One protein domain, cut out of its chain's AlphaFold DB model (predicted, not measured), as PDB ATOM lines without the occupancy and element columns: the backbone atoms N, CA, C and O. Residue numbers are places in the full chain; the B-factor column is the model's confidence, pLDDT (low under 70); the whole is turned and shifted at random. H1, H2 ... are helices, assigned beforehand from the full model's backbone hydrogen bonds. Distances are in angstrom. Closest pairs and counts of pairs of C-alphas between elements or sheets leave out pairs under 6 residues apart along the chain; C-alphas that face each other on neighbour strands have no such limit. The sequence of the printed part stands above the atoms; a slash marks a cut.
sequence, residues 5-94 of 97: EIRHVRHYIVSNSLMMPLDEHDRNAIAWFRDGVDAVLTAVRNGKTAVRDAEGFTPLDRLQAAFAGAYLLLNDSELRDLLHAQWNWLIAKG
ATOM      1  N   GLU A   5       3.725  14.687  18.759       95.12
ATOM      2  CA  GLU A   5       2.992  14.426  17.524       95.12
ATOM      3  C   GLU A   5       2.216  13.105  17.590       95.12
ATOM      4  O   GLU A   5       1.040  13.067  17.242       95.12
ATOM      5  N   ILE A   6       2.815  12.032  18.122       94.31
ATOM      6  CA  ILE A   6       2.138  10.728  18.255       94.31
ATOM      7  C   ILE A   6       0.923  10.851  19.191       94.31
ATOM      8  O   ILE A   6      -0.142  10.298  18.919       94.31
ATOM      9  N   ARG A   7       1.050  11.627  20.280       95.06
ATOM     10  CA  ARG A   7      -0.078  11.896  21.190       95.06
ATOM     11  C   ARG A   7      -1.168  12.715  20.514       95.06
ATOM     12  O   ARG A   7      -2.343  12.427  20.729       95.06
ATOM     13  N   HIS A   8      -0.776  13.718  19.727       95.50
ATOM     14  CA  HIS A   8      -1.710  14.533  18.960       95.50
ATOM     15  C   HIS A   8      -2.541  13.660  18.024       95.50
ATOM     16  O   HIS A   8      -3.764  13.679  18.131       95.50
ATOM     17  N   VAL A   9      -1.896  12.832  17.194       95.00
ATOM     18  CA  VAL A   9      -2.619  11.982  16.242       95.00
ATOM     19  C   VAL A   9      -3.551  11.010  16.955       95.00
ATOM     20  O   VAL A   9      -4.717  10.901  16.584       95.00
ATOM     21  N   ARG A  10      -3.074  10.349  18.020       95.62
ATOM     22  CA  ARG A  10      -3.917   9.459  18.827       95.62
ATOM     23  C   ARG A  10      -5.182  10.170  19.297       95.62
ATOM     24  O   ARG A  10      -6.278   9.644  19.146       95.62
ATOM     25  N   HIS A  11      -5.020  11.339  19.915       95.62
ATOM     26  CA  HIS A  11      -6.143  12.103  20.441       95.62
ATOM     27  C   HIS A  11      -7.083  12.532  19.315       95.62
ATOM     28  O   HIS A  11      -8.282  12.305  19.407       95.62
ATOM     29  N   TYR A  12      -6.530  13.075  18.233       95.75
ATOM     30  CA  TYR A  12      -7.292  13.610  17.118       95.75
ATOM     31  C   TYR A  12      -8.121  12.538  16.398       95.75
ATOM     32  O   TYR A  12      -9.325  12.720  16.230       95.75
ATOM     33  N   ILE A  13      -7.527  11.394  16.042       95.44
ATOM     34  CA  ILE A  13      -8.238  10.292  15.371       95.44
ATOM     35  C   ILE A  13      -9.340   9.727  16.271       95.44
ATOM     36  O   ILE A  13     -10.487   9.603  15.846       95.44
ATOM     37  N   VAL A  14      -9.020   9.431  17.536       93.94
ATOM     38  CA  VAL A  14      -9.985   8.824  18.463       93.94
ATOM     39  C   VAL A  14     -11.133   9.787  18.760       93.94
ATOM     40  O   VAL A  14     -12.289   9.381  18.712       93.94
ATOM     41  N   SER A  15     -10.854  11.064  19.019       95.75
ATOM     42  CA  SER A  15     -11.903  12.049  19.291       95.75
ATOM     43  C   SER A  15     -12.834  12.263  18.099       95.75
ATOM     44  O   SER A  15     -14.041  12.334  18.306       95.75
ATOM     45  N   ASN A  16     -12.313  12.310  16.866       95.06
ATOM     46  CA  ASN A  16     -13.164  12.405  15.677       95.06
ATOM     47  C   ASN A  16     -14.001  11.136  15.480       95.06
ATOM     48  O   ASN A  16     -15.204  11.239  15.274       95.06
ATOM     49  N   SER A  17     -13.416   9.948  15.669       94.25
ATOM     50  CA  SER A  17     -14.146   8.677  15.528       94.25
ATOM     51  C   SER A  17     -15.366   8.556  16.453       94.25
ATOM     52  O   SER A  17     -16.359   7.934  16.088       94.25
ATOM     53  N   LEU A  18     -15.330   9.184  17.637       93.62
ATOM     54  CA  LEU A  18     -16.443   9.181  18.596       93.62
ATOM     55  C   LEU A  18     -17.632  10.043  18.151       93.62
ATOM     56  O   LEU A  18     -18.728   9.877  18.680       93.62
ATOM     57  N   MET A  19     -17.417  10.972  17.219       93.75
ATOM     58  CA  MET A  19     -18.457  11.849  16.674       93.75
ATOM     59  C   MET A  19     -19.060  11.305  15.373       93.75
ATOM     60  O   MET A  19     -20.031  11.868  14.873       93.75
ATOM     61  N   MET A  20     -18.497  10.223  14.827       92.75
ATOM     62  CA  MET A  20     -18.897   9.644  13.548       92.75
ATOM     63  C   MET A  20     -19.825   8.438  13.762       92.75
ATOM     64  O   MET A  20     -19.633   7.668  14.710       92.75
ATOM     65  N   PRO A  21     -20.832   8.232  12.895       93.44
ATOM     66  CA  PRO A  21     -21.745   7.096  12.979       93.44
ATOM     67  C   PRO A  21     -21.094   5.817  12.423       93.44
ATOM     68  O   PRO A  21     -21.550   5.255  11.432       93.44
ATOM     69  N   LEU A  22     -20.019   5.358  13.066       93.88
ATOM     70  CA  LEU A  22     -19.255   4.187  12.629       93.88
ATOM     71  C   LEU A  22     -20.040   2.883  12.821       93.88
ATOM     72  O   LEU A  22     -20.859   2.759  13.740       93.88
ATOM     73  N   ASP A  23     -19.754   1.878  11.997       95.50
ATOM     74  CA  ASP A  23     -20.213   0.512  12.237       95.50
ATOM     75  C   ASP A  23     -19.325  -0.205  13.284       95.50
ATOM     76  O   ASP A  23     -18.414   0.374  13.884       95.50
ATOM     77  N   GLU A  24     -19.646  -1.459  13.609       96.50
ATOM     78  CA  GLU A  24     -18.854  -2.239  14.571       96.50
ATOM     79  C   GLU A  24     -17.442  -2.553  14.058       96.50
ATOM     80  O   GLU A  24     -16.489  -2.557  14.839       96.50
ATOM     81  N   HIS A  25     -17.299  -2.770  12.753       96.25
ATOM     82  CA  HIS A  25     -16.024  -3.091  12.126       96.25
ATOM     83  C   HIS A  25     -15.053  -1.909  12.214       96.25
ATOM     84  O   HIS A  25     -13.928  -2.069  12.689       96.25
ATOM     85  N   ASP A  26     -15.516  -0.705  11.891       96.19
ATOM     86  CA  ASP A  26     -14.733   0.527  11.975       96.19
ATOM     87  C   ASP A  26     -14.383   0.888  13.416       96.19
ATOM     88  O   ASP A  26     -13.250   1.284  13.709       96.19
ATOM     89  N   ARG A  27     -15.307   0.668  14.361       96.62
ATOM     90  CA  ARG A  27     -15.001   0.807  15.794       96.62
ATOM     91  C   ARG A  27     -13.881  -0.133  16.233       96.62
ATOM     92  O   ARG A  27     -12.994   0.292  16.975       96.62
ATOM     93  N   ASN A  28     -13.896  -1.382  15.771       96.25
ATOM     94  CA  ASN A  28     -12.854  -2.357  16.087       96.25
ATOM     95  C   ASN A  28     -11.508  -1.972  15.454       96.25
ATOM     96  O   ASN A  28     -10.478  -2.046  16.126       96.25
ATOM     97  N   ALA A  29     -11.509  -1.490  14.209       96.12
ATOM     98  CA  ALA A  29     -10.307  -0.992  13.544       96.12
ATOM     99  C   ALA A  29      -9.684   0.201  14.295       96.12
ATOM    100  O   ALA A  29      -8.470   0.236  14.514       96.12
ATOM    101  N   ILE A  30     -10.504   1.143  14.773       96.81
ATOM    102  CA  ILE A  30     -10.037   2.285  15.571       96.81
ATOM    103  C   ILE A  30      -9.554   1.872  16.961       96.81
ATOM    104  O   ILE A  30      -8.563   2.420  17.450       96.81
ATOM    105  N   ALA A  31     -10.208   0.905  17.608       96.06
ATOM    106  CA  ALA A  31      -9.740   0.371  18.884       96.06
ATOM    107  C   ALA A  31      -8.353  -0.272  18.733       96.06
ATOM    108  O   ALA A  31      -7.442   0.045  19.498       96.06
ATOM    109  N   TRP A  32      -8.166  -1.087  17.691       95.56
ATOM    110  CA  TRP A  32      -6.877  -1.698  17.372       95.56
ATOM    111  C   TRP A  32      -5.794  -0.649  17.079       95.56
ATOM    112  O   TRP A  32      -4.696  -0.718  17.636       95.56
ATOM    113  N   PHE A  33      -6.118   0.374  16.280       97.00
ATOM    114  CA  PHE A  33      -5.233   1.515  16.039       97.00
ATOM    115  C   PHE A  33      -4.818   2.201  17.345       97.00
ATOM    116  O   PHE A  33      -3.629   2.398  17.598       97.00
ATOM    117  N   ARG A  34      -5.791   2.545  18.199       97.06
ATOM    118  CA  ARG A  34      -5.552   3.220  19.481       97.06
ATOM    119  C   ARG A  34      -4.607   2.411  20.362       97.06
ATOM    120  O   ARG A  34      -3.658   2.980  20.898       97.06
ATOM    121  N   ASP A  35      -4.860   1.115  20.497       96.31
ATOM    122  CA  ASP A  35      -4.068   0.234  21.352       96.31
ATOM    123  C   ASP A  35      -2.629   0.096  20.816       96.31
ATOM    124  O   ASP A  35      -1.665   0.154  21.587       96.31
ATOM    125  N   GLY A  36      -2.463   0.033  19.488       95.44
ATOM    126  CA  GLY A  36      -1.157   0.094  18.828       95.44
ATOM    127  C   GLY A  36      -0.402   1.391  19.134       95.44
ATOM    128  O   GLY A  36       0.756   1.358  19.554       95.44
ATOM    129  N   VAL A  37      -1.060   2.546  19.007       96.25
ATOM    130  CA  VAL A  37      -0.448   3.848  19.318       96.25
ATOM    131  C   VAL A  37      -0.116   3.980  20.813       96.25
ATOM    132  O   VAL A  37       0.935   4.521  21.165       96.25
ATOM    133  N   ASP A  38      -0.952   3.451  21.709       96.38
ATOM    134  CA  ASP A  38      -0.709   3.456  23.159       96.38
ATOM    135  C   ASP A  38       0.506   2.609  23.561       96.38
ATOM    136  O   ASP A  38       1.292   3.014  24.434       96.38
ATOM    137  N   ALA A  39       0.727   1.477  22.889       95.12
ATOM    138  CA  ALA A  39       1.937   0.682  23.064       95.12
ATOM    139  C   ALA A  39       3.194   1.480  22.667       95.12
ATOM    140  O   ALA A  39       4.182   1.505  23.410       95.12
ATOM    141  N   VAL A  40       3.136   2.216  21.551       95.00
ATOM    142  CA  VAL A  40       4.238   3.075  21.086       95.00
ATOM    143  C   VAL A  40       4.499   4.212  22.068       95.00
ATOM    144  O   VAL A  40       5.639   4.415  22.488       95.00
ATOM    145  N   LEU A  41       3.459   4.920  22.514       94.75
ATOM    146  CA  LEU A  41       3.584   5.984  23.515       94.75
ATOM    147  C   LEU A  41       4.186   5.476  24.832       94.75
ATOM    148  O   LEU A  41       4.982   6.179  25.465       94.75
ATOM    149  N   THR A  42       3.858   4.245  25.228       95.12
ATOM    150  CA  THR A  42       4.451   3.583  26.395       95.12
ATOM    151  C   THR A  42       5.938   3.300  26.185       95.12
ATOM    152  O   THR A  42       6.747   3.590  27.071       95.12
ATOM    153  N   ALA A  43       6.330   2.799  25.011       93.50
ATOM    154  CA  ALA A  43       7.734   2.589  24.669       93.50
ATOM    155  C   ALA A  43       8.525   3.909  24.646       93.50
ATOM    156  O   ALA A  43       9.621   3.972  25.205       93.50
ATOM    157  N   VAL A  44       7.946   4.979  24.088       91.38
ATOM    158  CA  VAL A  44       8.515   6.337  24.091       91.38
ATOM    159  C   VAL A  44       8.744   6.835  25.513       91.38
ATOM    160  O   VAL A  44       9.851   7.260  25.842       91.38
ATOM    161  N   ARG A  45       7.726   6.740  26.378       93.25
ATOM    162  CA  ARG A  45       7.822   7.150  27.789       93.25
ATOM    163  C   ARG A  45       8.938   6.409  28.524       93.25
ATOM    164  O   ARG A  45       9.620   7.005  29.349       93.25
ATOM    165  N   ASN A  46       9.134   5.135  28.203       93.06
ATOM    166  CA  ASN A  46      10.140   4.282  28.829       93.06
ATOM    167  C   ASN A  46      11.530   4.388  28.168       93.06
ATOM    168  O   ASN A  46      12.427   3.637  28.543       93.06
ATOM    169  N   GLY A  47      11.717   5.258  27.165       91.81
ATOM    170  CA  GLY A  47      12.988   5.401  26.444       91.81
ATOM    171  C   GLY A  47      13.363   4.204  25.562       91.81
ATOM    172  O   GLY A  47      14.530   4.037  25.225       91.81
ATOM    173  N   LYS A  48      12.395   3.362  25.179       92.75
ATOM    174  CA  LYS A  48      12.597   2.105  24.433       92.75
ATOM    175  C   LYS A  48      12.329   2.230  22.928       92.75
ATOM    176  O   LYS A  48      12.012   1.248  22.274       92.75
ATOM    177  N   THR A  49      12.454   3.426  22.360       88.19
ATOM    178  CA  THR A  49      12.082   3.709  20.957       88.19
ATOM    179  C   THR A  49      12.948   3.000  19.921       88.19
ATOM    180  O   THR A  49      12.513   2.841  18.790       88.19
ATOM    181  N   ALA A  50      14.152   2.568  20.299       90.12
ATOM    182  CA  ALA A  50      15.058   1.799  19.445       90.12
ATOM    183  C   ALA A  50      15.062   0.292  19.766       90.12
ATOM    184  O   ALA A  50      15.759  -0.477  19.106       90.12
ATOM    185  N   VAL A  51      14.320  -0.141  20.795       92.94
ATOM    186  CA  VAL A  51      14.249  -1.555  21.177       92.94
ATOM    187  C   VAL A  51      13.344  -2.268  20.188       92.94
ATOM    188  O   VAL A  51      12.191  -1.883  20.025       92.94
ATOM    189  N   ARG A  52      13.871  -3.305  19.543       95.31
ATOM    190  CA  ARG A  52      13.099  -4.157  18.641       95.31
ATOM    191  C   ARG A  52      12.342  -5.214  19.434       95.31
ATOM    192  O   ARG A  52      12.860  -5.731  20.425       95.31
ATOM    193  N   ASP A  53      11.124  -5.510  19.009       93.75
ATOM    194  CA  ASP A  53      10.354  -6.629  19.540       93.75
ATOM    195  C   ASP A  53      10.816  -7.978  18.956       93.75
ATOM    196  O   ASP A  53      11.812  -8.057  18.233       93.75
ATOM    197  N   ALA A  54      10.100  -9.055  19.294       93.75
ATOM    198  CA  ALA A  54      10.423 -10.414  18.858       93.75
ATOM    199  C   ALA A  54      10.376 -10.606  17.331       93.75
ATOM    200  O   ALA A  54      11.019 -11.515  16.814       93.75
ATOM    201  N   GLU A  55       9.648  -9.750  16.611       93.81
ATOM    202  CA  GLU A  55       9.546  -9.764  15.150       93.81
ATOM    203  C   GLU A  55      10.574  -8.821  14.498       93.81
ATOM    204  O   GLU A  55      10.638  -8.704  13.278       93.81
ATOM    205  N   GLY A  56      11.417  -8.163  15.300       95.06
ATOM    206  CA  GLY A  56      12.461  -7.267  14.819       95.06
ATOM    207  C   GLY A  56      11.987  -5.840  14.540       95.06
ATOM    208  O   GLY A  56      12.786  -5.053  14.026       95.06
ATOM    209  N   PHE A  57      10.752  -5.486  14.906       95.25
ATOM    210  CA  PHE A  57      10.177  -4.161  14.676       95.25
ATOM    211  C   PHE A  57      10.431  -3.216  15.847       95.25
ATOM    212  O   PHE A  57      10.282  -3.577  17.016       95.25
ATOM    213  N   THR A  58      10.803  -1.979  15.538       95.44
ATOM    214  CA  THR A  58      10.841  -0.890  16.514       95.44
ATOM    215  C   THR A  58       9.424  -0.371  16.797       95.44
ATOM    216  O   THR A  58       8.505  -0.572  15.997       95.44
ATOM    217  N   PRO A  59       9.212   0.367  17.901       94.75
ATOM    218  CA  PRO A  59       7.953   1.061  18.144       94.75
ATOM    219  C   PRO A  59       7.509   1.978  16.997       94.75
ATOM    220  O   PRO A  59       6.313   2.109  16.769       94.75
ATOM    221  N   LEU A  60       8.433   2.604  16.261       93.69
ATOM    222  CA  LEU A  60       8.061   3.443  15.117       93.69
ATOM    223  C   LEU A  60       7.615   2.601  13.913       93.69
ATOM    224  O   LEU A  60       6.632   2.958  13.269       93.69
ATOM    225  N   ASP A  61       8.235   1.441  13.682       95.25
ATOM    226  CA  ASP A  61       7.761   0.495  12.661       95.25
ATOM    227  C   ASP A  61       6.349  -0.014  13.001       95.25
ATOM    228  O   ASP A  61       5.471  -0.091  12.143       95.25
ATOM    229  N   ARG A  62       6.089  -0.298  14.285       95.31
ATOM    230  CA  ARG A  62       4.751  -0.672  14.771       95.31
ATOM    231  C   ARG A  62       3.741   0.461  14.639       95.31
ATOM    232  O   ARG A  62       2.587   0.190  14.320       95.31
ATOM    233  N   LEU A  63       4.160   1.709  14.846       95.69
ATOM    234  CA  LEU A  63       3.307   2.870  14.602       95.69
ATOM    235  C   LEU A  63       2.896   2.927  13.129       95.69
ATOM    236  O   LEU A  63       1.711   3.051  12.836       95.69
ATOM    237  N   GLN A  64       3.852   2.773  12.212       95.44
ATOM    238  CA  GLN A  64       3.581   2.741  10.776       95.44
ATOM    239  C   GLN A  64       2.640   1.587  10.399       95.44
ATOM    240  O   GLN A  64       1.683   1.794   9.654       95.44
ATOM    241  N   ALA A  65       2.849   0.397  10.968       94.88
ATOM    242  CA  ALA A  65       1.960  -0.747  10.774       94.88
ATOM    243  C   ALA A  65       0.539  -0.490  11.308       94.88
ATOM    244  O   ALA A  65      -0.431  -0.910  10.678       94.88
ATOM    245  N   ALA A  66       0.397   0.226  12.429       96.00
ATOM    246  CA  ALA A  66      -0.907   0.604  12.970       96.00
ATOM    247  C   ALA A  66      -1.665   1.547  12.023       96.00
ATOM    248  O   ALA A  66      -2.852   1.335  11.780       96.00
ATOM    249  N   PHE A  67      -0.990   2.544  11.434       96.56
ATOM    250  CA  PHE A  67      -1.602   3.401  10.409       96.56
ATOM    251  C   PHE A  67      -1.997   2.608   9.166       96.56
ATOM    252  O   PHE A  67      -3.141   2.696   8.727       96.56
ATOM    253  N   ALA A  68      -1.083   1.805   8.620       95.75
ATOM    254  CA  ALA A  68      -1.358   1.014   7.424       95.75
ATOM    255  C   ALA A  68      -2.529   0.040   7.643       95.75
ATOM    256  O   ALA A  68      -3.440  -0.027   6.820       95.75
ATOM    257  N   GLY A  69      -2.540  -0.674   8.771       94.69
ATOM    258  CA  GLY A  69      -3.611  -1.606   9.116       94.69
ATOM    259  C   GLY A  69      -4.957  -0.907   9.279       94.69
ATOM    260  O   GLY A  69      -5.938  -1.329   8.677       94.69
ATOM    261  N   ALA A  70      -5.006   0.201  10.021       95.88
ATOM    262  CA  ALA A  70      -6.240   0.958  10.206       95.88
ATOM    263  C   ALA A  70      -6.766   1.539   8.885       95.88
ATOM    264  O   ALA A  70      -7.953   1.421   8.602       95.88
ATOM    265  N   TYR A  71      -5.888   2.089   8.041       95.88
ATOM    266  CA  TYR A  71      -6.257   2.606   6.720       95.88
ATOM    267  C   TYR A  71      -6.905   1.534   5.832       95.88
ATOM    268  O   TYR A  71      -7.894   1.805   5.154       95.88
ATOM    269  N   LEU A  72      -6.355   0.315   5.842       95.56
ATOM    270  CA  LEU A  72      -6.867  -0.808   5.056       95.56
ATOM    271  C   LEU A  72      -8.174  -1.383   5.612       95.56
ATOM    272  O   LEU A  72      -8.983  -1.889   4.839       95.56
ATOM    273  N   LEU A  73      -8.357  -1.344   6.934       94.69
ATOM    274  CA  LEU A  73      -9.510  -1.947   7.597       94.69
ATOM    275  C   LEU A  73     -10.727  -1.025   7.642       94.69
ATOM    276  O   LEU A  73     -11.834  -1.534   7.541       94.69
ATOM    277  N   LEU A  74     -10.549   0.289   7.793       96.06
ATOM    278  CA  LEU A  74     -11.660   1.242   7.884       96.06
ATOM    279  C   LEU A  74     -12.512   1.221   6.616       96.06
ATOM    280  O   LEU A  74     -11.951   1.406   5.545       96.06
ATOM    281  N   ASN A  75     -13.829   1.076   6.720       94.56
ATOM    282  CA  ASN A  75     -14.805   1.251   5.645       94.56
ATOM    283  C   ASN A  75     -15.190   2.724   5.467       94.56
ATOM    284  O   ASN A  75     -15.348   3.174   4.329       94.56
ATOM    285  N   ASP A  76     -15.316   3.469   6.568       95.81
ATOM    286  CA  ASP A  76     -15.628   4.896   6.557       95.81
ATOM    287  C   ASP A  76     -14.543   5.709   5.830       95.81
ATOM    288  O   ASP A  76     -13.378   5.762   6.239       95.81
ATOM    289  N   SER A  77     -14.925   6.340   4.717       93.81
ATOM    290  CA  SER A  77     -13.995   7.075   3.858       93.81
ATOM    291  C   SER A  77     -13.464   8.349   4.509       93.81
ATOM    292  O   SER A  77     -12.299   8.680   4.319       93.81
ATOM    293  N   GLU A  78     -14.290   9.051   5.286       94.62
ATOM    294  CA  GLU A  78     -13.893  10.312   5.918       94.62
ATOM    295  C   GLU A  78     -12.864  10.055   7.025       94.62
ATOM    296  O   GLU A  78     -11.841  10.737   7.113       94.62
ATOM    297  N   LEU A  79     -13.066   9.007   7.824       94.81
ATOM    298  CA  LEU A  79     -12.127   8.604   8.861       94.81
ATOM    299  C   LEU A  79     -10.842   8.025   8.264       94.81
ATOM    300  O   LEU A  79      -9.751   8.262   8.792       94.81
ATOM    301  N   ARG A  80     -10.948   7.304   7.143       95.94
ATOM    302  CA  ARG A  80      -9.787   6.820   6.391       95.94
ATOM    303  C   ARG A  80      -8.950   7.985   5.845       95.94
ATOM    304  O   ARG A  80      -7.725   7.966   5.996       95.94
ATOM    305  N   ASP A  81      -9.587   9.016   5.291       96.44
ATOM    306  CA  ASP A  81      -8.917  10.232   4.811       96.44
ATOM    307  C   ASP A  81      -8.256  11.003   5.959       96.44
ATOM    308  O   ASP A  81      -7.103  11.429   5.848       96.44
ATOM    309  N   LEU A  82      -8.942  11.117   7.099       96.06
ATOM    310  CA  LEU A  82      -8.395  11.721   8.312       96.06
ATOM    311  C   LEU A  82      -7.134  10.986   8.782       96.06
ATOM    312  O   LEU A  82      -6.114  11.611   9.086       96.06
ATOM    313  N   LEU A  83      -7.191   9.653   8.821       96.81
ATOM    314  CA  LEU A  83      -6.076   8.800   9.217       96.81
ATOM    315  C   LEU A  83      -4.887   8.946   8.270       96.81
ATOM    316  O   LEU A  83      -3.752   9.093   8.729       96.81
ATOM    317  N   HIS A  84      -5.144   8.992   6.966       96.94
ATOM    318  CA  HIS A  84      -4.113   9.218   5.961       96.94
ATOM    319  C   HIS A  84      -3.487  10.617   6.071       96.94
ATOM    320  O   HIS A  84      -2.264  10.754   6.010       96.94
ATOM    321  N   ALA A  85      -4.286  11.660   6.315       97.31
ATOM    322  CA  ALA A  85      -3.783  13.017   6.521       97.31
ATOM    323  C   ALA A  85      -2.869  13.111   7.755       97.31
ATOM    324  O   ALA A  85      -1.798  13.719   7.694       97.31
ATOM    325  N   GLN A  86      -3.253  12.472   8.864       97.44
ATOM    326  CA  GLN A  86      -2.430  12.439  10.074       97.44
ATOM    327  C   GLN A  86      -1.159  11.601   9.900       97.44
ATOM    328  O   GLN A  86      -0.106  11.976  10.418       97.44
ATOM    329  N   TRP A  87      -1.228  10.508   9.139       97.19
ATOM    330  CA  TRP A  87      -0.044   9.733   8.779       97.19
ATOM    331  C   TRP A  87       0.951  10.591   7.983       97.19
ATOM    332  O   TRP A  87       2.103  10.734   8.392       97.19
ATOM    333  N   ASN A  88       0.493  11.262   6.923       96.88
ATOM    334  CA  ASN A  88       1.331  12.160   6.122       96.88
ATOM    335  C   ASN A  88       1.910  13.316   6.949       96.88
ATOM    336  O   ASN A  88       3.051  13.729   6.741       96.88
ATOM    337  N   TRP A  89       1.159  13.817   7.930       97.25
ATOM    338  CA  TRP A  89       1.651  14.837   8.850       97.25
ATOM    339  C   TRP A  89       2.801  14.335   9.736       97.25
ATOM    340  O   TRP A  89       3.775  15.064   9.927       97.25
ATOM    341  N   LEU A  90       2.752  13.091  10.229       95.81
ATOM    342  CA  LEU A  90       3.864  12.493  10.984       95.81
ATOM    343  C   LEU A  90       5.131  12.335  10.137       95.81
ATOM    344  O   LEU A  90       6.228  12.573  10.648       95.81
ATOM    345  N   ILE A  91       4.981  11.987   8.857       95.56
ATOM    346  CA  ILE A  91       6.095  11.918   7.900       95.56
ATOM    347  C   ILE A  91       6.681  13.319   7.686       95.56
ATOM    348  O   ILE A  91       7.880  13.532   7.849       95.56
ATOM    349  N   ALA A  92       5.834  14.323   7.442       96.19
ATOM    350  CA  ALA A  92       6.272  15.711   7.277       96.19
ATOM    351  C   ALA A  92       6.979  16.283   8.524       96.19
ATOM    352  O   ALA A  92       7.797  17.197   8.415       96.19
ATOM    353  N   LYS A  93       6.677  15.756   9.717       93.88
ATOM    354  CA  LYS A  93       7.352  16.098  10.978       93.88
ATOM    355  C   LYS A  93       8.646  15.316  11.225       93.88
ATOM    356  O   LYS A  93       9.323  15.599  12.210       93.88
ATOM    357  N   GLY A  94       8.993  14.356  10.367       92.75
ATOM    358  CA  GLY A  94      10.153  13.480  10.539       92.75
ATOM    359  C   GLY A  94      10.007  12.488  11.695       92.75
ATOM    360  O   GLY A  94      11.010  11.995  12.207       92.75
TER     361      GLY A  94
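AT A GLANCE: This is residues 5 to 94 of the 97 residues of an uncharacterized protein of Burkholderia sp. AU16741 (UniProt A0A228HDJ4). Four helices stand side by side in an up-and-down bundle, H1 to H2 to H3 to H4 and back to H1, each running against the one before it. The long link between H2 and H3 lies at one end of the bundle, and the two shorter links lie at the opposite end. The printed part has 90 residues with four named helices and no named strand; the class is all helix. It is compact, with a radius of gyration of the C-alphas of 12.9 A and spans of 38 by 26 by 19 A.

HOW THE PARTS SIT: H1, residues 5 to 17, touches H2, residues 24 to 45, at a shallow tilt of 19 degrees, opposite ways; their closest C-alphas, of Arg 10 and Arg 34, are 6.5 A apart. H2 and H3, residues 59 to 73, touch at a shallow tilt of 8 degrees, opposite ways, with the closest C-alphas, of Val 40 and Pro 59, 5.1 A apart. H3 touches H4, residues 77 to 92, at a shallow tilt of 24 degrees, opposite ways, with residues 67 to 71 of H3 and 80 to 87 of H4 alone; the closest C-alphas, of Tyr 71 and Arg 80, are 5.5 A apart. H4 touches H1 at a shallow tilt of 7 degrees, opposite ways, with the closest C-alphas, of Val 9 and Gln 86, 6.2 A apart. H1 and H3 are apart, and so are H2 and H4. In H1, H2, H3 and H4 every O i to N i+4 pair is within hydrogen-bond range.

IN THESE COORDINATES: H1 begins at C-alpha 5 (2.992, 14.426, 17.524) and is 18.2 A long. H2 is the longest, 31.2 A from C-alpha 24 (-18.854, -2.239, 14.571) to C-alpha 45. H3 is 20.6 A long. H4 is 22.3 A long and ends at C-alpha 92 (6.272, 15.711, 7.277).

THE WHOLE: The two C-alphas farthest apart, of Pro 21 and Val 51, are 37.9 A apart. The printed part has no cut. The link from H2 to H3, residues 46 to 58, is long, that from H1 to H2 short and that from H3 to H4 tight. The mean pLDDT of the printed part is 95.1, and no printed residue is under 70.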